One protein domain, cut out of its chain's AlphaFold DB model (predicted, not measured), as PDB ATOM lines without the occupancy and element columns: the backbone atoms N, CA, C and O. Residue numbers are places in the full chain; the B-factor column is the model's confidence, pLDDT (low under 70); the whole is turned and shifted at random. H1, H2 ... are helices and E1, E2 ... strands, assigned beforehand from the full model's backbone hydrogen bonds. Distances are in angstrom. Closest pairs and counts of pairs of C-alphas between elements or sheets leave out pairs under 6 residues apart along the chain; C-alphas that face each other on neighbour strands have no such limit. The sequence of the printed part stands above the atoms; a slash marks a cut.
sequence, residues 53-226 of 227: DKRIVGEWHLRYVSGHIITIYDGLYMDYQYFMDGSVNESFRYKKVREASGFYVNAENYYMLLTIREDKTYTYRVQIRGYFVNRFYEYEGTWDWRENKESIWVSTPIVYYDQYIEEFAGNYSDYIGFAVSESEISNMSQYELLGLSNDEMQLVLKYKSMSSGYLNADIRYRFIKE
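Overview. This is residues 53 to 226 of the 227 residues of an uncharacterized protein of Marinilabiliales bacterium (UniProt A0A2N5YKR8). A twisted sheet wraps into a partly open barrel: E1, E3, E4, E5, E6, E9, E10 and E11 ring the end near the small helix H1, and the wall splits toward the other end, where E2 and E3 part. The hairpin of E7 and E8, with its loop round Gly 170, reaches out away from H1. The printed part has 174 residues with one named helix and eleven named strands, in the order H1, then E1 to E11; the class is mostly strand. The nine-strand sheet is branched with antiparallel neighbour pairs, and E7 and E8 are an antiparallel sheet of two. The whole is compact, with a radius of gyration of the C-alphas of 17.4 A, and elongated, spanning 59 by 34 by 27 A.

Arrangement. Look first at E1, residues 58 to 73, which has three neighbours and bends by 69 degrees at residue 64. On one side of it are E2, residues 76 to 84, with N 69 and O 80 at 2.8 A, and E3, residues 109 to 116, with N 60 and O 114 at 2.8 A. On the other side is E11, residues 214 to 225, with N 66 and O 220 at 2.9 A. E3 opens a meander, each strand the antiparallel neighbour of the one before, with E4, 121 to 130, E5, 133 to 146, and E6, 151 to 154; find N 113 and O 125 at 2.9 A, N 124 and O 139 at 2.8 A, and N 146 and O 151 at 2.8 A. E9, 191 to 196, E10, 200 to 209, and E11 form another, with N 192 and O 204 at 2.8 A and N 203 and O 221 at 2.8 A. The closest C-alphas of edge strands E6 and E9, Ser 151 and Glu 192, are 4.6 A apart. H1, residues 53 to 56, is on the sheet at a height of 6.9 A, over none of its strands; it is too short for an O i to N i+4 pair, and its one O i to N i+3 pair is not within range. In the hairpin of E7, 162 to 165, and E8, 176 to 179, N 162 and O 179 are 3.3 A apart.

Along the chain. Find C-alpha 53, where H1 begins, at (-33.517, 103.058, -9.822). E1 runs 38.9 A from C-alpha 58 at (-37.602, 112.583, -10.094), E5 spans 36.3 A, and E11 runs 34.1 A to C-alpha 225 at (-40.306, 114.100, -16.319).

Size, cuts and confidence. The C-alphas farthest apart, Lys 54 and Gly 170, are 59.0 A apart. The printed part has no cut; the links E2 to E3 and E8 to E9 are long. The pLDDT is under 70 at residues 86 to 108, 131 to 132, 157 to 188 and 210 to 214.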
ATOM      1  N   ASP A  53     -33.300 102.321 -11.078       91.44
ATOM      2  CA  ASP A  53     -33.517 103.058  -9.822       91.44
ATOM      3  C   ASP A  53     -33.227 104.558  -9.966       91.44
ATOM      4  O   ASP A  53     -33.960 105.374  -9.428       91.44
ATOM      5  N   LYS A  54     -32.193 104.940 -10.725       92.56
ATOM      6  CA  LYS A  54     -31.889 106.353 -10.991       92.56
ATOM      7  C   LYS A  54     -32.815 106.972 -12.034       92.56
ATOM      8  O   LYS A  54     -33.007 108.181 -12.026       92.56
ATOM      9  N   ARG A  55     -33.357 106.174 -12.963       91.69
ATOM     10  CA  ARG A  55     -34.289 106.681 -13.984       91.69
ATOM     11  C   ARG A  55     -35.636 107.053 -13.376       91.69
ATOM     12  O   ARG A  55     -36.147 108.119 -13.699       91.69
ATOM     13  N   ILE A  56     -36.156 106.209 -12.481       93.62
ATOM     14  CA  ILE A  56     -37.472 106.403 -11.862       93.62
ATOM     15  C   ILE A  56     -37.518 107.574 -10.868       93.62
ATOM     16  O   ILE A  56     -38.563 108.184 -10.694       93.62
ATOM     17  N   VAL A  57     -36.398 107.916 -10.233       95.50
ATOM     18  CA  VAL A  57     -36.321 109.050  -9.298       95.50
ATOM     19  C   VAL A  57     -36.484 110.371 -10.045       95.50
ATOM     20  O   VAL A  57     -35.799 110.596 -11.043       95.50
ATOM     21  N   GLY A  58     -37.348 111.250  -9.548       95.81
ATOM     22  CA  GLY A  58     -37.602 112.583 -10.094       95.81
ATOM     23  C   GLY A  58     -39.058 113.013  -9.957       95.81
ATOM     24  O   GLY A  58     -39.858 112.336  -9.308       95.81
ATOM     25  N   GLU A  59     -39.373 114.147 -10.572       96.94
ATOM     26  CA  GLU A  59     -40.714 114.724 -10.624       96.94
ATOM     27  C   GLU A  59     -41.381 114.384 -11.955       96.94
ATOM     28  O   GLU A  59     -40.823 114.614 -13.028       96.94
ATOM     29  N   TRP A  60     -42.565 113.788 -11.866       95.12
ATOM     30  CA  TRP A  60     -43.306 113.219 -12.981       95.12
ATOM     31  C   TRP A  60     -44.670 113.891 -13.074       95.12
ATOM     32  O   TRP A  60     -45.528 113.701 -12.210       95.12
ATOM     33  N   HIS A  61     -44.882 114.652 -14.139       93.12
ATOM     34  CA  HIS A  61     -46.140 115.340 -14.411       93.12
ATOM     35  C   HIS A  61     -47.010 114.472 -15.300       93.12
ATOM     36  O   HIS A  61     -46.555 113.969 -16.330       93.12
ATOM     37  N   LEU A  62     -48.268 114.281 -14.916       91.56
ATOM     38  CA  LEU A  62     -49.201 113.534 -15.744       91.56
ATOM     39  C   LEU A  62     -49.414 114.271 -17.065       91.56
ATOM     40  O   LEU A  62     -49.817 115.432 -17.085       91.56
ATOM     41  N   ARG A  63     -49.165 113.574 -18.172       90.19
ATOM     42  CA  ARG A  63     -49.408 114.096 -19.515       90.19
ATOM     43  C   ARG A  63     -50.652 113.503 -20.138       90.19
ATOM     44  O   ARG A  63     -51.343 114.194 -20.869       90.19
ATOM     45  N   TYR A  64     -50.907 112.230 -19.875       88.19
ATOM     46  CA  TYR A  64     -52.010 111.519 -20.487       88.19
ATOM     47  C   TYR A  64     -52.523 110.444 -19.537       88.19
ATOM     48  O   TYR A  64     -51.732 109.729 -18.919       88.19
ATOM     49  N   VAL A  65     -53.841 110.301 -19.434       88.62
ATOM     50  CA  VAL A  65     -54.462 109.142 -18.794       88.62
ATOM     51  C   VAL A  65     -55.591 108.620 -19.659       88.62
ATOM     52  O   VAL A  65     -56.428 109.366 -20.156       88.62
ATOM     53  N   SER A  66     -55.638 107.308 -19.829       88.25
ATOM     54  CA  SER A  66     -56.769 106.652 -20.466       88.25
ATOM     55  C   SER A  66     -57.067 105.343 -19.790       88.25
ATOM     56  O   SER A  66     -56.145 104.649 -19.373       88.25
ATOM     57  N   GLY A  67     -58.326 104.961 -19.727       86.50
ATOM     58  CA  GLY A  67     -58.658 103.716 -19.074       86.50
ATOM     59  C   GLY A  67     -60.090 103.299 -19.251       86.50
ATOM     60  O   GLY A  67     -60.930 104.032 -19.773       86.50
ATOM     61  N   HIS A  68     -60.341 102.095 -18.771       82.06
ATOM     62  CA  HIS A  68     -61.649 101.488 -18.739       82.06
ATOM     63  C   HIS A  68     -61.903 100.978 -17.328       82.06
ATOM     64  O   HIS A  68     -61.092 100.232 -16.774       82.06
ATOM     65  N   ILE A  69     -63.006 101.418 -16.729       82.38
ATOM     66  CA  ILE A  69     -63.464 100.915 -15.440       82.38
ATOM     67  C   ILE A  69     -64.808 100.245 -15.661       82.38
ATOM     68  O   ILE A  69     -65.756 100.863 -16.139       82.38
ATOM     69  N   ILE A  70     -64.896  98.984 -15.266       82.44
ATOM     70  CA  ILE A  70     -66.144  98.237 -15.234       82.44
ATOM     71  C   ILE A  70     -66.519  98.041 -13.772       82.44
ATOM     72  O   ILE A  70     -65.747  97.466 -13.002       82.44
ATOM     73  N   THR A  71     -67.709  98.501 -13.399       81.00
ATOM     74  CA  THR A  71     -68.273  98.296 -12.061       81.00
ATOM     75  C   THR A  71     -69.546  97.472 -12.161       81.00
ATOM     76  O   THR A  71     -70.442  97.805 -12.939       81.00
ATOM     77  N   ILE A  72     -69.641  96.421 -11.347       79.38
ATOM     78  CA  ILE A  72     -70.881  95.669 -11.140       79.38
ATOM     79  C   ILE A  72     -71.363  95.912  -9.712       79.38
ATOM     80  O   ILE A  72     -70.719  95.455  -8.766       79.38
ATOM     81  N   TYR A  73     -72.493  96.603  -9.565       76.44
ATOM     82  CA  TYR A  73     -73.128  96.881  -8.275       76.44
ATOM     83  C   TYR A  73     -74.591  96.448  -8.328       76.44
ATOM     84  O   TYR A  73     -75.329  96.903  -9.196       76.44
ATOM     85  N   ASP A  74     -74.991  95.526  -7.451       81.88
ATOM     86  CA  ASP A  74     -76.364  94.994  -7.381       81.88
ATOM     87  C   ASP A  74     -76.934  94.528  -8.746       81.88
ATOM     88  O   ASP A  74     -78.046  94.849  -9.158       81.88
ATOM     89  N   GLY A  75     -76.108  93.828  -9.536       78.88
ATOM     90  CA  GLY A  75     -76.477  93.355 -10.879       78.88
ATOM     91  C   GLY A  75     -76.549  94.442 -11.965       78.88
ATOM     92  O   GLY A  75     -76.836  94.138 -13.130       78.88
ATOM     93  N   LEU A  76     -76.261  95.702 -11.629       72.19
ATOM     94  CA  LEU A  76     -76.101  96.793 -12.586       72.19
ATOM     95  C   LEU A  76     -74.674  96.806 -13.131       72.19
ATOM     96  O   LEU A  76     -73.711  96.801 -12.373       72.19
ATOM     97  N   TYR A  77     -74.558  96.847 -14.458       77.62
ATOM     98  CA  TYR A  77     -73.293  96.954 -15.179       77.62
ATOM     99  C   TYR A  77     -73.048  98.416 -15.562       77.62
ATOM    100  O   TYR A  77     -73.854  99.012 -16.286       77.62
ATOM    101  N   MET A  78     -71.946  98.984 -15.078       74.50
ATOM    102  CA  MET A  78     -71.500 100.338 -15.399       74.50
ATOM    103  C   MET A  78     -70.130 100.281 -16.072       74.50
ATOM    104  O   MET A  78     -69.225  99.598 -15.596       74.50
ATOM    105  N   ASP A  79     -70.005 101.002 -17.181       79.38
ATOM    106  CA  ASP A  79     -68.847 101.009 -18.068       79.38
ATOM    107  C   ASP A  79     -68.365 102.455 -18.214       79.38
ATOM    108  O   ASP A  79     -69.078 103.314 -18.739       79.38
ATOM    109  N   TYR A  80     -67.188 102.740 -17.669       73.31
ATOM    110  CA  TYR A  80     -66.600 104.070 -17.645       73.31
ATOM    111  C   TYR A  80     -65.356 104.084 -18.524       73.31
ATOM    112  O   TYR A  80     -64.429 103.302 -18.312       73.31
ATOM    113  N   GLN A  81     -65.308 105.008 -19.482       75.88
ATOM    114  CA  GLN A  81     -64.126 105.261 -20.299       75.88
ATOM    115  C   GLN A  81     -63.502 106.591 -19.883       75.88
ATOM    116  O   GLN A  81     -64.180 107.615 -19.817       75.88
ATOM    117  N   TYR A  82     -62.204 106.570 -19.603       73.19
ATOM    118  CA  TYR A  82     -61.422 107.742 -19.227       73.19
ATOM    119  C   TYR A  82     -60.477 108.084 -20.364       73.19
ATOM    120  O   TYR A  82     -59.840 107.196 -20.934       73.19
ATOM    121  N   PHE A  83     -60.383 109.369 -20.680       77.25
ATOM    122  CA  PHE A  83     -59.407 109.903 -21.615       77.25
ATOM    123  C   PHE A  83     -59.094 111.346 -21.230       77.25
ATOM    124  O   PHE A  83     -60.000 112.172 -21.149       77.25
ATOM    125  N   MET A  84     -57.818 111.613 -20.999       78.50
ATOM    126  CA  MET A  84     -57.239 112.907 -20.665       78.50
ATOM    127  C   MET A  84     -55.896 112.997 -21.386       78.50
ATOM    128  O   MET A  84     -55.104 112.056 -21.337       78.50
ATOM    129  N   ASP A  85     -55.658 114.099 -22.087       75.69
ATOM    130  CA  ASP A  85     -54.523 114.286 -23.004       75.69
ATOM    131  C   ASP A  85     -53.773 115.593 -22.732       75.69
ATOM    132  O   ASP A  85     -53.366 116.301 -23.651       75.69
ATOM    133  N   GLY A  86     -53.637 115.968 -21.454       60.81
ATOM    134  CA  GLY A  86     -52.694 116.995 -20.983       60.81
ATOM    135  C   GLY A  86     -52.897 118.400 -21.562       60.81
ATOM    136  O   GLY A  86     -52.128 119.314 -21.264       60.81
ATOM    137  N   SER A  87     -53.913 118.580 -22.403       55.75
ATOM    138  CA  SER A  87     -54.397 119.844 -22.911       55.75
ATOM    139  C   SER A  87     -55.470 120.308 -21.942       55.75
ATOM    140  O   SER A  87     -56.368 119.550 -21.596       55.75
ATOM    141  N   VAL A  88     -55.348 121.554 -21.502       44.84
ATOM    142  CA  VAL A  88     -56.093 122.220 -20.420       44.84
ATOM    143  C   VAL A  88     -57.608 122.373 -20.704       44.84
ATOM    144  O   VAL A  88     -58.274 123.227 -20.146       44.84
ATOM    145  N   ASN A  89     -58.172 121.587 -21.618       42.28
ATOM    146  CA  ASN A  89     -59.588 121.563 -21.958       42.28
ATOM    147  C   ASN A  89     -60.008 120.103 -22.128       42.28
ATOM    148  O   ASN A  89     -59.875 119.536 -23.213       42.28
ATOM    149  N   GLU A  90     -60.500 119.482 -21.059       47.06
ATOM    150  CA  GLU A  90     -60.888 118.073 -21.089       47.06
ATOM    151  C   GLU A  90     -62.395 117.884 -21.020       47.06
ATOM    152  O   GLU A  90     -63.109 118.577 -20.297       47.06
ATOM    153  N   SER A  91     -62.865 116.894 -21.776       38.09
ATOM    154  CA  SER A  91     -64.232 116.393 -21.720       38.09
ATOM    155  C   SER A  91     -64.183 114.937 -21.267       38.09
ATOM    156  O   SER A  91     -63.591 114.086 -21.932       38.09
ATOM    157  N   PHE A  92     -64.799 114.634 -20.127       41.59
ATOM    158  CA  PHE A  92     -64.960 113.257 -19.673       41.59
ATOM    159  C   PHE A  92     -66.150 112.647 -20.420       41.59
ATOM    160  O   PHE A  92     -67.264 113.169 -20.349       41.59
ATOM    161  N   ARG A  93     -65.937 111.545 -21.152       38.50
ATOM    162  CA  ARG A  93     -67.022 110.807 -21.819       38.50
ATOM    163  C   ARG A  93     -67.490 109.645 -20.954       38.50
ATOM    164  O   ARG A  93     -66.926 108.558 -20.996       38.50
ATOM    165  N   TYR A  94     -68.572 109.866 -20.216       41.41
ATOM    166  CA  TYR A  94     -69.289 108.802 -19.523       41.41
ATOM    167  C   TYR A  94     -70.408 108.235 -20.408       41.41
ATOM    168  O   TYR A  94     -71.218 108.984 -20.959       41.41
ATOM    169  N   LYS A  95     -70.484 106.904 -20.531       38.97
ATOM    170  CA  LYS A  95     -71.606 106.215 -21.179       38.97
ATOM    171  C   LYS A  95     -72.222 105.208 -20.211       38.97
ATOM    172  O   LYS A  95     -71.805 104.056 -20.150       38.97
ATOM    173  N   LYS A  96     -73.280 105.611 -19.506       40.50
ATOM    174  CA  LYS A  96     -74.139 104.661 -18.787       40.50
ATOM    175  C   LYS A  96     -74.842 103.775 -19.815       40.50
ATOM    176  O   LYS A  96     -75.599 104.259 -20.648       40.50
ATOM    177  N   VAL A  97     -74.599 102.466 -19.786       42.25
ATOM    178  CA  VAL A  97     -75.139 101.540 -20.803       42.25
ATOM    179  C   VAL A  97     -76.637 101.248 -20.601       42.25
ATOM    180  O   VAL A  97     -77.278 100.733 -21.512       42.25
ATOM    181  N   ARG A  98     -77.235 101.612 -19.455       42.50
ATOM    182  CA  ARG A  98     -78.669 101.368 -19.202       42.50
ATOM    183  C   ARG A  98     -79.623 102.504 -19.578       42.50
ATOM    184  O   ARG A  98     -80.792 102.213 -19.783       42.50
ATOM    185  N   GLU A  99     -79.156 103.739 -19.747       48.25
ATOM    186  CA  GLU A  99     -79.995 104.882 -20.143       48.25
ATOM    187  C   GLU A  99     -79.196 105.776 -21.092       48.25
ATOM    188  O   GLU A  99     -78.054 106.127 -20.809       48.25
ATOM    189  N   ALA A 100     -79.776 106.117 -22.242       43.12
ATOM    190  CA  ALA A 100     -79.126 106.818 -23.353       43.12
ATOM    191  C   ALA A 100     -78.779 108.302 -23.079       43.12
ATOM    192  O   ALA A 100     -78.724 109.101 -24.011       43.12
ATOM    193  N   SER A 101     -78.541 108.689 -21.828       51.38
ATOM    194  CA  SER A 101     -78.088 110.023 -21.439       51.38
ATOM    195  C   SER A 101     -76.602 109.969 -21.078       51.38
ATOM    196  O   SER A 101     -76.220 109.570 -19.977       51.38
ATOM    197  N   GLY A 102     -75.746 110.339 -22.030       51.84
ATOM    198  CA  GLY A 102     -74.345 110.631 -21.737       51.84
ATOM    199  C   GLY A 102     -74.261 111.935 -20.950       51.84
ATOM    200  O   GLY A 102     -74.766 112.955 -21.413       51.84
ATOM    201  N   PHE A 103     -73.652 111.895 -19.770       51.66
ATOM    202  CA  PHE A 103     -73.369 113.084 -18.973       51.66
ATOM    203  C   PHE A 103     -71.888 113.455 -19.121       51.66
ATOM    204  O   PHE A 103     -71.030 112.571 -19.155       51.66
ATOM    205  N   TYR A 104     -71.589 114.751 -19.204       52.62
ATOM    206  CA  TYR A 104     -70.229 115.266 -19.354       52.62
ATOM    207  C   TYR A 104     -69.866 116.079 -18.115       52.62
ATOM    208  O   TYR A 104     -70.410 117.159 -17.895       52.62
ATOM    209  N   VAL A 105     -68.925 115.580 -17.313       53.47
ATOM    210  CA  VAL A 105     -68.231 116.434 -16.345       53.47
ATOM    211  C   VAL A 105     -67.100 117.105 -17.112       53.47
ATOM    212  O   VAL A 105     -66.265 116.412 -17.687       53.47
ATOM    213  N   ASN A 106     -67.062 118.432 -17.131       54.44
ATOM    214  CA  ASN A 106     -65.898 119.168 -17.611       54.44
ATOM    215  C   ASN A 106     -65.093 119.593 -16.379       54.44
ATOM    216  O   ASN A 106     -65.543 120.446 -15.611       54.44
ATOM    217  N   ALA A 107     -63.932 118.975 -16.161       60.84
ATOM    218  CA  ALA A 107     -62.924 119.566 -15.289       60.84
ATOM    219  C   ALA A 107     -62.089 120.504 -16.159       60.84
ATOM    220  O   ALA A 107     -61.561 120.090 -17.187       60.84
ATOM    221  N   GLU A 108     -62.001 121.771 -15.770       65.88
ATOM    222  CA  GLU A 108     -61.219 122.759 -16.518       65.88
ATOM    223  C   GLU A 108     -59.725 122.463 -16.401       65.88
ATOM    224  O   GLU A 108     -58.965 122.696 -17.328       65.88
ATOM    225  N   ASN A 109     -59.288 121.954 -15.250       74.94
ATOM    226  CA  ASN A 109     -57.894 121.642 -14.996       74.94
ATOM    227  C   ASN A 109     -57.793 120.415 -14.092       74.94
ATOM    228  O   ASN A 109     -58.256 120.435 -12.948       74.94
ATOM    229  N   TYR A 110     -57.135 119.374 -14.584       80.69
ATOM    230  CA  TYR A 110     -56.680 118.256 -13.776       80.69
ATOM    231  C   TYR A 110     -55.156 118.232 -13.813       80.69
ATOM    232  O   TYR A 110     -54.553 118.181 -14.883       80.69
ATOM    233  N   TYR A 111     -54.532 118.304 -12.646       85.56
ATOM    234  CA  TYR A 111     -53.085 118.290 -12.504       85.56
ATOM    235  C   TYR A 111     -52.684 117.189 -11.534       85.56
ATOM    236  O   TYR A 111     -53.249 117.072 -10.446       85.56
ATOM    237  N   MET A 112     -51.705 116.382 -11.932       89.62
ATOM    238  CA  MET A 112     -51.167 115.303 -11.117       89.62
ATOM    239  C   MET A 112     -49.642 115.319 -11.196       89.62
ATOM    240  O   MET A 112     -49.071 115.296 -12.287       89.62
ATOM    241  N   LEU A 113     -49.008 115.324 -10.025       92.56
ATOM    242  CA  LEU A 113     -47.561 115.312  -9.851       92.56
ATOM    243  C   LEU A 113     -47.166 114.135  -8.965       92.56
ATOM    244  O   LEU A 113     -47.649 114.010  -7.838       92.56
ATOM    245  N   LEU A 114     -46.264 113.296  -9.461       93.50
ATOM    246  CA  LEU A 114     -45.653 112.210  -8.710       93.50
ATOM    247  C   LEU A 114     -44.157 112.486  -8.543       93.50
ATOM    248  O   LEU A 114     -43.402 112.496  -9.511       93.50
ATOM    249  N   THR A 115     -43.709 112.656  -7.307       96.06
ATOM    250  CA  THR A 115     -42.296 112.839  -6.966       96.06
ATOM    251  C   THR A 115     -41.767 111.556  -6.345       96.06
ATOM    252  O   THR A 115     -42.188 111.190  -5.252       96.06
ATOM    253  N   ILE A 116     -40.832 110.878  -7.008       95.50
ATOM    254  CA  ILE A 116     -40.186 109.652  -6.513       95.50
ATOM    255  C   ILE A 116     -38.773 109.996  -6.050       95.50
ATOM    256  O   ILE A 116     -37.976 110.513  -6.832       95.50
ATOM    257  N   ARG A 117     -38.439 109.690  -4.793       97.00
ATOM    258  CA  ARG A 117     -37.141 110.022  -4.183       97.00
ATOM    259  C   ARG A 117     -36.214 108.809  -4.084       97.00
ATOM    260  O   ARG A 117     -36.656 107.657  -4.113       97.00
ATOM    261  N   GLU A 118     -34.908 109.071  -3.971       96.12
ATOM    262  CA  GLU A 118     -33.877 108.023  -3.856       96.12
ATOM    263  C   GLU A 118     -34.020 107.184  -2.575       96.12
ATOM    264  O   GLU A 118     -33.711 105.993  -2.579       96.12
ATOM    265  N   ASP A 119     -34.546 107.783  -1.506       96.75
ATOM    266  CA  ASP A 119     -34.745 107.184  -0.179       96.75
ATOM    267  C   ASP A 119     -35.953 106.235  -0.084       96.75
ATOM    268  O   ASP A 119     -36.350 105.842   1.010       96.75
ATOM    269  N   LYS A 120     -36.527 105.847  -1.228       94.94
ATOM    270  CA  LYS A 120     -37.719 104.990  -1.327       94.94
ATOM    271  C   LYS A 120     -39.009 105.629  -0.824       94.94
ATOM    272  O   LYS A 120     -40.000 104.920  -0.659       94.94
ATOM    273  N   THR A 121     -39.048 106.950  -0.674       95.75
ATOM    274  CA  THR A 121     -40.291 107.696  -0.453       95.75
ATOM    275  C   THR A 121     -40.833 108.297  -1.750       95.75
ATOM    276  O   THR A 121     -40.113 108.444  -2.745       95.75
ATOM    277  N   TYR A 122     -42.122 108.620  -1.759       95.06
ATOM    278  CA  TYR A 122     -42.740 109.412  -2.814       95.06
ATOM    279  C   TYR A 122     -43.732 110.425  -2.234       95.06
ATOM    280  O   TYR A 122     -44.251 110.238  -1.132       95.06
ATOM    281  N   THR A 123     -44.025 111.457  -3.020       95.25
ATOM    282  CA  THR A 123     -45.153 112.370  -2.810       95.25
ATOM    283  C   THR A 123     -46.027 112.354  -4.062       95.25
ATOM    284  O   THR A 123     -45.519 112.327  -5.180       95.25
ATOM    285  N   TYR A 124     -47.341 112.335  -3.885       91.56
ATOM    286  CA  TYR A 124     -48.334 112.300  -4.949       91.56
ATOM    287  C   TYR A 124     -49.344 113.422  -4.718       91.56
ATOM    288  O   TYR A 124     -50.061 113.419  -3.717       91.56
ATOM    289  N   ARG A 125     -49.380 114.397  -5.627       90.81
ATOM    290  CA  ARG A 125     -50.262 115.565  -5.556       90.81
ATOM    291  C   ARG A 125     -51.276 115.527  -6.679       90.81
ATOM    292  O   ARG A 125     -50.917 115.283  -7.827       90.81
ATOM    293  N   VAL A 126     -52.527 115.821  -6.347       87.31
ATOM    294  CA  VAL A 126     -53.622 115.947  -7.307       87.31
ATOM    295  C   VAL A 126     -54.330 117.267  -7.060       87.31
ATOM    296  O   VAL A 126     -54.798 117.528  -5.954       87.31
ATOM    297  N   GLN A 127     -54.442 118.088  -8.096       86.56
ATOM    298  CA  GLN A 127     -55.237 119.304  -8.080       86.56
ATOM    299  C   GLN A 127     -56.335 119.201  -9.131       86.56
ATOM    300  O   GLN A 127     -56.076 118.923 -10.301       86.56
ATOM    301  N   ILE A 128     -57.567 119.453  -8.703       81.81
ATOM    302  CA  ILE A 128     -58.739 119.453  -9.571       81.81
ATOM    303  C   ILE A 128     -59.380 120.821  -9.482       81.81
ATOM    304  O   ILE A 128     -59.791 121.258  -8.405       81.81
ATOM    305  N   ARG A 129     -59.473 121.477 -10.631       80.25
ATOM    306  CA  ARG A 129     -60.159 122.745 -10.817       80.25
ATOM    307  C   ARG A 129     -61.252 122.553 -11.857       80.25
ATOM    308  O   ARG A 129     -60.992 122.188 -12.997       80.25
ATOM    309  N   GLY A 130     -62.479 122.817 -11.464       76.38
ATOM    310  CA  GLY A 130     -63.631 122.924 -12.339       76.38
ATOM    311  C   GLY A 130     -64.565 123.994 -11.801       76.38
ATOM    312  O   GLY A 130     -64.344 124.540 -10.719       76.38
ATOM    313  N   TYR A 131     -65.638 124.252 -12.539       69.62
ATOM    314  CA  TYR A 131     -66.575 125.332 -12.234       69.62
ATOM    315  C   TYR A 131     -67.127 125.286 -10.794       69.62
ATOM    316  O   TYR A 131     -67.295 126.320 -10.153       69.62
ATOM    317  N   PHE A 132     -67.350 124.080 -10.260       69.50
ATOM    318  CA  PHE A 132     -67.894 123.865  -8.912       69.50
ATOM    319  C   PHE A 132     -66.899 123.249  -7.920       69.50
ATOM    320  O   PHE A 132     -67.232 123.049  -6.755       69.50
ATOM    321  N   VAL A 133     -65.686 122.906  -8.363       71.69
ATOM    322  CA  VAL A 133     -64.747 122.111  -7.563       71.69
ATOM    323  C   VAL A 133     -63.359 122.718  -7.653       71.69
ATOM    324  O   VAL A 133     -62.780 122.810  -8.726       71.69
ATOM    325  N   ASN A 134     -62.796 123.088  -6.508       83.50
ATOM    326  CA  ASN A 134     -61.381 123.412  -6.383       83.50
ATOM    327  C   ASN A 134     -60.822 122.597  -5.220       83.50
ATOM    328  O   ASN A 134     -61.084 122.906  -4.056       83.50
ATOM    329  N   ARG A 135     -60.130 121.504  -5.536       83.88
ATOM    330  CA  ARG A 135     -59.613 120.548  -4.555       83.88
ATOM    331  C   ARG A 135     -58.135 120.306  -4.790       83.88
ATOM    332  O   ARG A 135     -57.669 120.288  -5.927       83.88
ATOM    333  N   PHE A 136     -57.430 120.098  -3.690       88.19
ATOM    334  CA  PHE A 136     -56.025 119.750  -3.662       88.19
ATOM    335  C   PHE A 136     -55.856 118.585  -2.695       88.19
ATOM    336  O   PHE A 136     -56.351 118.646  -1.570       88.19
ATOM    337  N   TYR A 137     -55.171 117.544  -3.150       86.62
ATOM    338  CA  TYR A 137     -54.812 116.384  -2.355       86.62
ATOM    339  C   TYR A 137     -53.309 116.181  -2.442       86.62
ATOM    340  O   TYR A 137     -52.727 116.294  -3.521       86.62
ATOM    341  N   GLU A 138     -52.702 115.839  -1.316       91.50
ATOM    342  CA  GLU A 138     -51.291 115.499  -1.226       91.50
ATOM    343  C   GLU A 138     -51.145 114.264  -0.352       91.50
ATOM    344  O   GLU A 138     -51.685 114.196   0.751       91.50
ATOM    345  N   TYR A 139     -50.427 113.280  -0.879       90.12
ATOM    346  CA  TYR A 139     -50.192 112.010  -0.222       90.12
ATOM    347  C   TYR A 139     -48.712 111.695  -0.236       90.12
ATOM    348  O   TYR A 139     -48.017 111.960  -1.216       90.12
ATOM    349  N   GLU A 140     -48.247 111.063   0.829       93.06
ATOM    350  CA  GLU A 140     -46.882 110.577   0.941       93.06
ATOM    351  C   GLU A 140     -46.892 109.085   1.239       93.06
ATOM    352  O   GLU A 140     -47.831 108.551   1.832       93.06
ATOM    353  N   GLY A 141     -45.838 108.399   0.818       91.69
ATOM    354  CA  GLY A 141     -45.690 106.983   1.104       91.69
ATOM    355  C   GLY A 141     -44.331 106.451   0.694       91.69
ATOM    356  O   GLY A 141     -43.403 107.200   0.389       91.69
ATOM    357  N   THR A 142     -44.223 105.128   0.679       92.88
ATOM    358  CA  THR A 142     -43.023 104.419   0.233       92.88
ATOM    359  C   THR A 142     -43.272 103.687  -1.073       92.88
ATOM    360  O   THR A 142     -44.384 103.212  -1.316       92.88
ATOM    361  N   TRP A 143     -42.229 103.531  -1.879       92.62
ATOM    362  CA  TRP A 143     -42.276 102.744  -3.105       92.62
ATOM    363  C   TRP A 143     -41.212 101.650  -3.109       92.62
ATOM    364  O   TRP A 143     -40.119 101.815  -2.564       92.62
ATOM    365  N   ASP A 144     -41.509 100.533  -3.769       91.81
ATOM    366  CA  ASP A 144     -40.517  99.486  -4.006       91.81
ATOM    367  C   ASP A 144     -40.736  98.784  -5.348       91.81
ATOM    368  O   ASP A 144     -41.830  98.788  -5.918       91.81
ATOM    369  N   TRP A 145     -39.674  98.168  -5.853       90.94
ATOM    370  CA  TRP A 145     -39.723  97.330  -7.038       90.94
ATOM    371  C   TRP A 145     -40.360  95.977  -6.733       90.94
ATOM    372  O   TRP A 145     -40.082  95.337  -5.718       90.94
ATOM    373  N   ARG A 146     -41.133  95.469  -7.685       86.31
ATOM    374  CA  ARG A 146     -41.658  94.103  -7.698       86.31
ATOM    375  C   ARG A 146     -41.192  93.381  -8.957       86.31
ATOM    376  O   ARG A 146     -40.636  93.998  -9.862       86.31
ATOM    377  N   GLU A 147     -41.324  92.054  -8.952       83.12
ATOM    378  CA  GLU A 147     -41.160  91.209 -10.150       83.12
ATOM    379  C   GLU A 147     -39.879  91.522 -10.934       83.12
ATOM    380  O   GLU A 147     -39.881  91.934 -12.084       83.12
ATOM    381  N   ASN A 148     -38.734  91.397 -10.262       82.81
ATOM    382  CA  ASN A 148     -37.431  91.736 -10.834       82.81
ATOM    383  C   ASN A 148     -37.292  93.199 -11.309       82.81
ATOM    384  O   ASN A 148     -36.387  93.455 -12.087       82.81
ATOM    385  N   LYS A 149     -38.048  94.177 -10.800       83.19
ATOM    386  CA  LYS A 149     -38.081  95.589 -11.245       83.19
ATOM    387  C   LYS A 149     -38.922  95.857 -12.501       83.19
ATOM    388  O   LYS A 149     -38.712  96.878 -13.153       83.19
ATOM    389  N   GLU A 150     -39.840  94.967 -12.851       77.12
ATOM    390  CA  GLU A 150     -40.801  95.205 -13.938       77.12
ATOM    391  C   GLU A 150     -41.976  96.063 -13.470       77.12
ATOM    392  O   GLU A 150     -42.455  96.881 -14.238       77.12
ATOM    393  N   SER A 151     -42.354  95.992 -12.193       79.81
ATOM    394  CA  SER A 151     -43.470  96.747 -11.617       79.81
ATOM    395  C   SER A 151     -43.045  97.554 -10.386       79.81
ATOM    396  O   SER A 151     -42.057  97.223  -9.720       79.81
ATOM    397  N   ILE A 152     -43.769  98.641 -10.095       85.38
ATOM    398  CA  ILE A 152     -43.539  99.476  -8.907       85.38
ATOM    399  C   ILE A 152     -44.755  99.436  -8.010       85.38
ATOM    400  O   ILE A 152     -45.882  99.618  -8.445       85.38
ATOM    401  N   TRP A 153     -44.537  99.226  -6.728       83.00
ATOM    402  CA  TRP A 153     -45.619  99.283  -5.771       83.00
ATOM    403  C   TRP A 153     -45.637 100.662  -5.122       83.00
ATOM    404  O   TRP A 153     -44.635 101.064  -4.537       83.00
ATOM    405  N   VAL A 154     -46.752 101.383  -5.261       83.38
ATOM    406  CA  VAL A 154     -46.961 102.738  -4.730       83.38
ATOM    407  C   VAL A 154     -48.305 102.744  -4.010       83.38
ATOM    408  O   VAL A 154     -49.330 102.469  -4.624       83.38
ATOM    409  N   SER A 155     -48.307 103.044  -2.713       74.06
ATOM    410  CA  SER A 155     -49.506 102.975  -1.871       74.06
ATOM    411  C   SER A 155     -50.309 104.278  -1.885       74.06
ATOM    412  O   SER A 155     -50.366 104.991  -0.883       74.06
ATOM    413  N   THR A 156     -50.949 104.619  -2.997       74.06
ATOM    414  CA  THR A 156     -51.811 105.810  -3.026       74.06
ATOM    415  C   THR A 156     -53.221 105.475  -2.537       74.06
ATOM    416  O   THR A 156     -53.774 104.446  -2.948       74.06
ATOM    417  N   PRO A 157     -53.842 106.336  -1.712       67.81
ATOM    418  CA  PRO A 157     -55.272 106.234  -1.474       67.81
ATOM    419  C   PRO A 157     -56.022 106.498  -2.781       67.81
ATOM    420  O   PRO A 157     -55.638 107.350  -3.588       67.81
ATOM    421  N   ILE A 158     -57.087 105.735  -2.999       67.25
ATOM    422  CA  ILE A 158     -57.997 105.966  -4.116       67.25
ATOM    423  C   ILE A 158     -58.958 107.066  -3.689       67.25
ATOM    424  O   ILE A 158     -59.753 106.879  -2.770       67.25
ATOM    425  N   VAL A 159     -58.891 108.210  -4.365       63.84
ATOM    426  CA  VAL A 159     -59.883 109.270  -4.185       63.84
ATOM    427  C   VAL A 159     -61.102 108.907  -5.024       63.84
ATOM    428  O   VAL A 159     -61.085 109.052  -6.248       63.84
ATOM    429  N   TYR A 160     -62.139 108.393  -4.367       62.53
ATOM    430  CA  TYR A 160     -63.441 108.186  -4.990       62.53
ATOM    431  C   TYR A 160     -64.206 109.508  -5.037       62.53
ATOM    432  O   TYR A 160     -64.189 110.294  -4.088       62.53
ATOM    433  N   TYR A 161     -64.886 109.735  -6.157       59.44
ATOM    434  CA  TYR A 161     -65.859 110.808  -6.295       59.44
ATOM    435  C   TYR A 161     -67.229 110.159  -6.328       59.44
ATOM    436  O   TYR A 161     -67.594 109.561  -7.342       59.44
ATOM    437  N   ASP A 162     -67.972 110.280  -5.235       55.12
ATOM    438  CA  ASP A 162     -69.377 109.913  -5.260       55.12
ATOM    439  C   ASP A 162     -70.163 111.083  -5.850       55.12
ATOM    440  O   ASP A 162     -70.078 112.229  -5.394       55.12
ATOM    441  N   GLN A 163     -70.892 110.784  -6.923       54.16
ATOM    442  CA  GLN A 163     -71.896 111.675  -7.479       54.16
ATOM    443  C   GLN A 163     -73.231 111.303  -6.852       54.16
ATOM    444  O   GLN A 163     -73.739 110.204  -7.082       54.16
ATOM    445  N   TYR A 164     -73.811 112.221  -6.089       55.34
ATOM    446  CA  TYR A 164     -75.194 112.089  -5.651       55.34
ATOM    447  C   TYR A 164     -76.068 112.940  -6.563       55.34
ATOM    448  O   TYR A 164     -75.819 114.131  -6.739       55.34
ATOM    449  N   ILE A 165     -77.073 112.304  -7.164       52.34
ATOM    450  CA  ILE A 165     -78.181 113.000  -7.815       52.34
ATOM    451  C   ILE A 165     -79.221 113.201  -6.715       52.34
ATOM    452  O   ILE A 165     -79.890 112.245  -6.323       52.34
ATOM    453  N   GLU A 166     -79.314 114.409  -6.166       52.75
ATOM    454  CA  GLU A 166     -80.393 114.742  -5.236       52.75
ATOM    455  C   GLU A 166     -81.629 115.196  -6.016       52.75
ATOM    456  O   GLU A 166     -81.595 116.162  -6.779       52.75
ATOM    457  N   GLU A 167     -82.743 114.489  -5.822       48.78
ATOM    458  CA  GLU A 167     -84.037 114.868  -6.382       48.78
ATOM    459  C   GLU A 167     -84.604 116.051  -5.585       48.78
ATOM    460  O   GLU A 167     -85.168 115.885  -4.502       48.78
ATOM    461  N   PHE A 168     -84.447 117.270  -6.108       46.12
ATOM    462  CA  PHE A 168     -84.996 118.461  -5.467       46.12
ATOM    463  C   PHE A 168     -86.377 118.808  -6.047       46.12
ATOM    464  O   PHE A 168     -86.514 119.342  -7.145       46.12
ATOM    465  N   ALA A 169     -87.427 118.530  -5.269       50.06
ATOM    466  CA  ALA A 169     -88.801 118.995  -5.507       50.06
ATOM    467  C   ALA A 169     -89.457 118.556  -6.840       50.06
ATOM    468  O   ALA A 169     -90.219 119.319  -7.436       50.06
ATOM    469  N   GLY A 170     -89.202 117.327  -7.304       55.78
ATOM    470  CA  GLY A 170     -89.889 116.739  -8.466       55.78
ATOM    471  C   GLY A 170     -89.494 117.331  -9.825       55.78
ATOM    472  O   GLY A 170     -90.045 116.936 -10.851       55.78
ATOM    473  N   ASN A 171     -88.526 118.247  -9.842       51.59
ATOM    474  CA  ASN A 171     -87.787 118.620 -11.035       51.59
ATOM    475  C   ASN A 171     -86.391 118.017 -10.908       51.59
ATOM    476  O   ASN A 171     -85.690 118.276  -9.933       51.59
ATOM    477  N   TYR A 172     -85.978 117.233 -11.901       49.12
ATOM    478  CA  TYR A 172     -84.589 116.807 -12.032       49.12
ATOM    479  C   TYR A 172     -83.741 118.040 -12.370       49.12
ATOM    480  O   TYR A 172     -83.479 118.339 -13.531       49.12
ATOM    481  N   SER A 173     -83.374 118.826 -11.360       50.22
ATOM    482  CA  SER A 173     -82.203 119.682 -11.467       50.22
ATOM    483  C   SER A 173     -81.009 118.799 -11.155       50.22
ATOM    484  O   SER A 173     -80.855 118.385 -10.007       50.22
ATOM    485  N   ASP A 174     -80.195 118.497 -12.167       46.31
ATOM    486  CA  ASP A 174     -78.937 117.764 -12.014       46.31
ATOM    487  C   ASP A 174     -77.950 118.609 -11.193       46.31
ATOM    488  O   ASP A 174     -77.049 119.263 -11.721       46.31
ATOM    489  N   TYR A 175     -78.154 118.661  -9.879       45.88
ATOM    490  CA  TYR A 175     -77.198 119.249  -8.961       45.88
ATOM    491  C   TYR A 175     -76.179 118.171  -8.617       45.88
ATOM    492  O   TYR A 175     -76.457 117.244  -7.863       45.88
ATOM    493  N   ILE A 176     -74.994 118.277  -9.214       47.41
ATOM    494  CA  ILE A 176     -73.907 117.337  -8.957       47.41
ATOM    495  C   ILE A 176     -73.144 117.833  -7.740       47.41
ATOM    496  O   ILE A 176     -72.224 118.649  -7.832       47.41
ATOM    497  N   GLY A 177     -73.553 117.334  -6.577       44.91
ATOM    498  CA  GLY A 177     -72.738 117.394  -5.377       44.91
ATOM    499  C   GLY A 177     -71.597 116.389  -5.501       44.91
ATOM    500  O   GLY A 177     -71.832 115.189  -5.614       44.91
ATOM    501  N   PHE A 178     -70.356 116.872  -5.481       44.66
ATOM    502  CA  PHE A 178     -69.189 116.011  -5.313       44.66
ATOM    503  C   PHE A 178     -68.957 115.832  -3.815       44.66
ATOM    504  O   PHE A 178     -68.386 116.721  -3.171       44.66
ATOM    505  N   ALA A 179     -69.394 114.708  -3.252       45.56
ATOM    506  CA  ALA A 179     -68.941 114.330  -1.924       45.56
ATOM    507  C   ALA A 179     -67.691 113.469  -2.092       45.56
ATOM    508  O   ALA A 179     -67.709 112.422  -2.738       45.56
ATOM    509  N   VAL A 180     -66.588 113.928  -1.516       46.56
ATOM    510  CA  VAL A 180     -65.450 113.049  -1.284       46.56
ATOM    511  C   VAL A 180     -65.706 112.419   0.064       46.56
ATOM    512  O   VAL A 180     -65.586 113.067   1.101       46.56
ATOM    513  N   SER A 181     -66.134 111.164   0.038       51.53
ATOM    514  CA  SER A 181     -66.073 110.337   1.227       51.53
ATOM    515  C   SER A 181     -64.587 110.059   1.468       51.53
ATOM    516  O   SER A 181     -64.000 109.178   0.841       51.53
ATOM    517  N   GLU A 182     -63.983 110.801   2.395       51.47
ATOM    518  CA  GLU A 182     -62.770 110.379   3.104       51.47
ATOM    519  C   GLU A 182     -63.130 109.229   4.059       51.47
ATOM    520  O   GLU A 182     -62.837 109.266   5.251       51.47
ATOM    521  N   SER A 183     -63.829 108.196   3.580       50.06
ATOM    522  CA  SER A 183     -63.739 106.939   4.306       50.06
ATOM    523  C   SER A 183     -62.285 106.506   4.175       50.06
ATOM    524  O   SER A 183     -61.707 106.570   3.088       50.06
ATOM    525  N   GLU A 184     -61.666 106.156   5.303       46.88
ATOM    526  CA  GLU A 184     -60.330 105.565   5.390       46.88
ATOM    527  C   GLU A 184     -60.352 104.209   4.680       46.88
ATOM    528  O   GLU A 184     -60.337 103.133   5.277       46.88
ATOM    529  N   ILE A 185     -60.490 104.241   3.364       48.94
ATOM    530  CA  ILE A 185     -60.526 103.060   2.549       48.94
ATOM    531  C   ILE A 185     -59.067 102.638   2.436       48.94
ATOM    532  O   ILE A 185     -58.282 103.211   1.683       48.94
ATOM    533  N   SER A 186     -58.724 101.589   3.177       53.28
ATOM    534  CA  SER A 186     -57.462 100.846   3.140       53.28
ATOM    535  C   SER A 186     -57.161 100.193   1.778       53.28
ATOM    536  O   SER A 186     -56.436  99.200   1.706       53.28
ATOM    537  N   ASN A 187     -57.747 100.688   0.687       60.88
ATOM    538  CA  ASN A 187     -57.578 100.148  -0.649       60.88
ATOM    539  C   ASN A 187     -56.310 100.751  -1.234       60.88
ATOM    540  O   ASN A 187     -56.304 101.819  -1.842       60.88
ATOM    541  N   MET A 188     -55.213 100.039  -1.002       64.06
ATOM    542  CA  MET A 188     -53.932 100.332  -1.620       64.06
ATOM    543  C   MET A 188     -54.056 100.106  -3.129       64.06
ATOM    544  O   MET A 188     -54.446  99.026  -3.579       64.06
ATOM    545  N   SER A 189     -53.720 101.126  -3.913       74.19
ATOM    546  CA  SER A 189     -53.574 100.986  -5.360       74.19
ATOM    547  C   SER A 189     -52.289 100.228  -5.692       74.19
ATOM    548  O   SER A 189     -51.279 100.372  -5.008       74.19
ATOM    549  N   GLN A 190     -52.309  99.416  -6.748       78.81
ATOM    550  CA  GLN A 190     -51.105  98.801  -7.298       78.81
ATOM    551  C   GLN A 190     -50.919  99.278  -8.733       78.81
ATOM    552  O   GLN A 190     -51.815  99.143  -9.565       78.81
ATOM    553  N   TYR A 191     -49.728  99.797  -9.011       85.69
ATOM    554  CA  TYR A 191     -49.344 100.232 -10.341       85.69
ATOM    555  C   TYR A 191     -48.377  99.222 -10.966       85.69
ATOM    556  O   TYR A 191     -47.521  98.640 -10.307       85.69
ATOM    557  N   GLU A 192     -48.512  98.982 -12.257       86.50
ATOM    558  CA  GLU A 192     -47.567  98.204 -13.046       86.50
ATOM    559  C   GLU A 192     -46.817  99.155 -13.968       86.50
ATOM    560  O   GLU A 192     -47.428 100.006 -14.611       86.50
ATOM    561  N   LEU A 193     -45.491  99.049 -14.008       88.12
ATOM    562  CA  LEU A 193     -44.666  99.918 -14.835       88.12
ATOM    563  C   LEU A 193     -44.538  99.290 -16.226       88.12
ATOM    564  O   LEU A 193     -43.772  98.354 -16.420       88.12
ATOM    565  N   LEU A 194     -45.274  99.825 -17.198       86.38
ATOM    566  CA  LEU A 194     -45.228  99.329 -18.576       86.38
ATOM    567  C   LEU A 194     -43.955  99.759 -19.308       86.38
ATOM    568  O   LEU A 194     -43.392  98.996 -20.088       86.38
ATOM    569  N   GLY A 195     -43.500 100.985 -19.051       85.75
ATOM    570  CA  GLY A 195     -42.370 101.587 -19.751       85.75
ATOM    571  C   GLY A 195     -41.699 102.665 -18.912       85.75
ATOM    572  O   GLY A 195     -42.368 103.408 -18.191       85.75
ATOM    573  N   LEU A 196     -40.368 102.729 -18.984       90.75
ATOM    574  CA  LEU A 196     -39.566 103.742 -18.297       90.75
ATOM    575  C   LEU A 196     -38.362 104.161 -19.146       90.75
ATOM    576  O   LEU A 196     -37.342 103.456 -19.187       90.75
ATOM    577  N   SER A 197     -38.461 105.345 -19.748       89.31
ATOM    578  CA  SER A 197     -37.356 106.033 -20.414       89.31
ATOM    579  C   SER A 197     -36.686 107.035 -19.452       89.31
ATOM    580  O   SER A 197     -36.738 106.876 -18.229       89.31
ATOM    581  N   ASN A 198     -35.950 108.015 -19.985       88.69
ATOM    582  CA  ASN A 198     -35.348 109.078 -19.170       88.69
ATOM    583  C   ASN A 198     -36.336 110.208 -18.849       88.69
ATOM    584  O   ASN A 198     -36.141 110.903 -17.857       88.69
ATOM    585  N   ASP A 199     -37.339 110.373 -19.700       93.38
ATOM    586  CA  ASP A 199     -38.254 111.505 -19.809       93.38
ATOM    587  C   ASP A 199     -39.726 111.080 -19.748       93.38
ATOM    588  O   ASP A 199     -40.584 111.916 -19.497       93.38
ATOM    589  N   GLU A 200     -40.028 109.790 -19.910       93.94
ATOM    590  CA  GLU A 200     -41.381 109.246 -19.880       93.94
ATOM    591  C   GLU A 200     -41.482 108.030 -18.948       93.94
ATOM    592  O   GLU A 200     -40.611 107.152 -18.902       93.94
ATOM    593  N   MET A 201     -42.592 107.969 -18.215       93.88
ATOM    594  CA  MET A 201     -42.980 106.830 -17.392       93.88
ATOM    595  C   MET A 201     -44.431 106.453 -17.682       93.88
ATOM    596  O   MET A 201     -45.331 107.288 -17.588       93.88
ATOM    597  N   GLN A 202     -44.668 105.179 -17.989       93.38
ATOM    598  CA  GLN A 202     -46.004 104.636 -18.224       93.38
ATOM    599  C   GLN A 202     -46.395 103.678 -17.097       93.38
ATOM    600  O   GLN A 202     -45.736 102.658 -16.890       93.38
ATOM    601  N   LEU A 203     -47.480 103.990 -16.390       91.81
ATOM    602  CA  LEU A 203     -48.035 103.172 -15.313       91.81
ATOM    603  C   LEU A 203     -49.415 102.637 -15.692       91.81
ATOM    604  O   LEU A 203     -50.198 103.334 -16.328       91.81
ATOM    605  N   VAL A 204     -49.752 101.435 -15.239       90.38
ATOM    606  CA  VAL A 204     -51.119 100.900 -15.276       90.38
ATOM    607  C   VAL A 204     -51.591 100.659 -13.862       90.38
ATOM    608  O   VAL A 204     -51.002  99.854 -13.149       90.38
ATOM    609  N   LEU A 205     -52.676 101.307 -13.459       88.31
ATOM    610  CA  LEU A 205     -53.412 100.904 -12.272       88.31
ATOM    611  C   LEU A 205     -54.215  99.651 -12.615       88.31
ATOM    612  O   LEU A 205     -55.151  99.720 -13.412       88.31
ATOM    613  N   LYS A 206     -53.856  98.530 -11.987       81.81
ATOM    614  CA  LYS A 206     -54.671  97.314 -11.979       81.81
ATOM    615  C   LYS A 206     -55.347  97.230 -10.626       81.81
ATOM    616  O   LYS A 206     -54.701  96.936  -9.621       81.81
ATOM    617  N   TYR A 207     -56.643  97.505 -10.593       78.94
ATOM    618  CA  TYR A 207     -57.400  97.498  -9.349       78.94
ATOM    619  C   TYR A 207     -58.541  96.486  -9.394       78.94
ATOM    620  O   TYR A 207     -59.322  96.456 -10.346       78.94
ATOM    621  N   LYS A 208     -58.632  95.675  -8.332       70.06
ATOM    622  CA  LYS A 208     -59.697  94.696  -8.115       70.06
ATOM    623  C   LYS A 208     -60.225  94.809  -6.685       70.06
ATOM    624  O   LYS A 208     -59.583  94.324  -5.756       70.06
ATOM    625  N   SER A 209     -61.395  95.427  -6.511       71.69
ATOM    626  CA  SER A 209     -62.099  95.421  -5.218       71.69
ATOM    627  C   SER A 209     -62.847  94.104  -5.016       71.69
ATOM    628  O   SER A 209     -63.382  93.548  -5.977       71.69
ATOM    629  N   MET A 210     -62.908  93.620  -3.771       56.25
ATOM    630  CA  MET A 210     -63.671  92.422  -3.391       56.25
ATOM    631  C   MET A 210     -64.828  92.699  -2.416       56.25
ATOM    632  O   MET A 210     -65.614  91.791  -2.170       56.25
ATOM    633  N   SER A 211     -64.960  93.906  -1.852       59.62
ATOM    634  CA  SER A 211     -65.813  94.118  -0.669       59.62
ATOM    635  C   SER A 211     -67.270  94.531  -0.929       59.62
ATOM    636  O   SER A 211     -68.077  94.396  -0.015       59.62
ATOM    637  N   SER A 212     -67.665  94.975  -2.128       55.00
ATOM    638  CA  SER A 212     -69.075  95.370  -2.378       55.00
ATOM    639  C   SER A 212     -69.509  95.406  -3.852       55.00
ATOM    640  O   SER A 212     -70.607  95.847  -4.178       55.00
ATOM    641  N   GLY A 213     -68.668  94.913  -4.757       60.53
ATOM    642  CA  GLY A 213     -68.912  94.921  -6.195       60.53
ATOM    643  C   GLY A 213     -67.638  94.550  -6.938       60.53
ATOM    644  O   GLY A 213     -66.533  94.791  -6.447       60.53
ATOM    645  N   TYR A 214     -67.774  93.933  -8.110       58.47
ATOM    646  CA  TYR A 214     -66.614  93.672  -8.957       58.47
ATOM    647  C   TYR A 214     -66.229  94.979  -9.644       58.47
ATOM    648  O   TYR A 214     -66.902  95.405 -10.583       58.47
ATOM    649  N   LEU A 215     -65.162  95.610  -9.149       72.00
ATOM    650  CA  LEU A 215     -64.478  96.699  -9.840       72.00
ATOM    651  C   LEU A 215     -63.291  96.103 -10.582       72.00
ATOM    652  O   LEU A 215     -62.413  95.523  -9.945       72.00
ATOM    653  N   ASN A 216     -63.277  96.222 -11.905       77.81
ATOM    654  CA  ASN A 216     -62.094  95.943 -12.706       77.81
ATOM    655  C   ASN A 216     -61.699  97.234 -13.413       77.81
ATOM    656  O   ASN A 216     -62.483  97.767 -14.201       77.81
ATOM    657  N   ALA A 217     -60.519  97.746 -13.084       81.81
ATOM    658  CA  ALA A 217     -59.980  98.957 -13.680       81.81
ATOM    659  C   ALA A 217     -58.647  98.646 -14.366       81.81
ATOM    660  O   ALA A 217     -57.745  98.086 -13.739       81.81
ATOM    661  N   ASP A 218     -58.543  99.050 -15.632       86.94
ATOM    662  CA  ASP A 218     -57.292  99.175 -16.381       86.94
ATOM    663  C   ASP A 218     -57.151 100.654 -16.748       86.94
ATOM    664  O   ASP A 218     -57.815 101.149 -17.664       86.94
ATOM    665  N   ILE A 219     -56.357 101.382 -15.961       88.56
ATOM    666  CA  ILE A 219     -56.116 102.812 -16.174       88.56
ATOM    667  C   ILE A 219     -54.640 103.025 -16.446       88.56
ATOM    668  O   ILE A 219     -53.797 102.766 -15.589       88.56
ATOM    669  N   ARG A 220     -54.341 103.531 -17.634       91.75
ATOM    670  CA  ARG A 220     -53.000 103.812 -18.131       91.75
ATOM    671  C   ARG A 220     -52.681 105.277 -17.924       91.75
ATOM    672  O   ARG A 220     -53.378 106.129 -18.461       91.75
ATOM    673  N   TYR A 221     -51.611 105.548 -17.203       91.69
ATOM    674  CA  TYR A 221     -51.064 106.873 -16.967       91.69
ATOM    675  C   TYR A 221     -49.744 106.990 -17.716       91.69
ATOM    676  O   TYR A 221     -48.904 106.094 -17.642       91.69
ATOM    677  N   ARG A 222     -49.539 108.106 -18.401       93.50
ATOM    678  CA  ARG A 222     -48.265 108.491 -18.996       93.50
ATOM    679  C   ARG A 222     -47.829 109.796 -18.354       93.50
ATOM    680  O   ARG A 222     -48.510 110.816 -18.473       93.50
ATOM    681  N   PHE A 223     -46.688 109.744 -17.687       93.44
ATOM    682  CA  PHE A 223     -46.048 110.881 -17.057       93.44
ATOM    683  C   PHE A 223     -44.833 111.322 -17.857       93.44
ATOM    684  O   PHE A 223     -44.122 110.484 -18.409       93.44
ATOM    685  N   ILE A 224     -44.579 112.625 -17.852       94.50
ATOM    686  CA  ILE A 224     -43.375 113.236 -18.404       94.50
ATOM    687  C   ILE A 224     -42.552 113.812 -17.258       94.50
ATOM    688  O   ILE A 224     -43.097 114.397 -16.319       94.50
ATOM    689  N   LYS A 225     -41.243 113.603 -17.317       94.31
ATOM    690  CA  LYS A 225     -40.306 114.100 -16.319       94.31
ATOM    691  C   LYS A 225     -40.044 115.586 -16.536       94.31
ATOM    692  O   LYS A 225     -39.835 116.000 -17.673       94.31
ATOM    693  N   GLU A 226     -40.042 116.370 -15.465       89.75
ATOM    694  CA  GLU A 226     -39.558 117.752 -15.540       89.75
ATOM    695  C   GLU A 226     -38.023 117.750 -15.643       89.75
ATOM    696  O   GLU A 226     -37.359 116.960 -14.962       89.75
TER     697      GLU A 226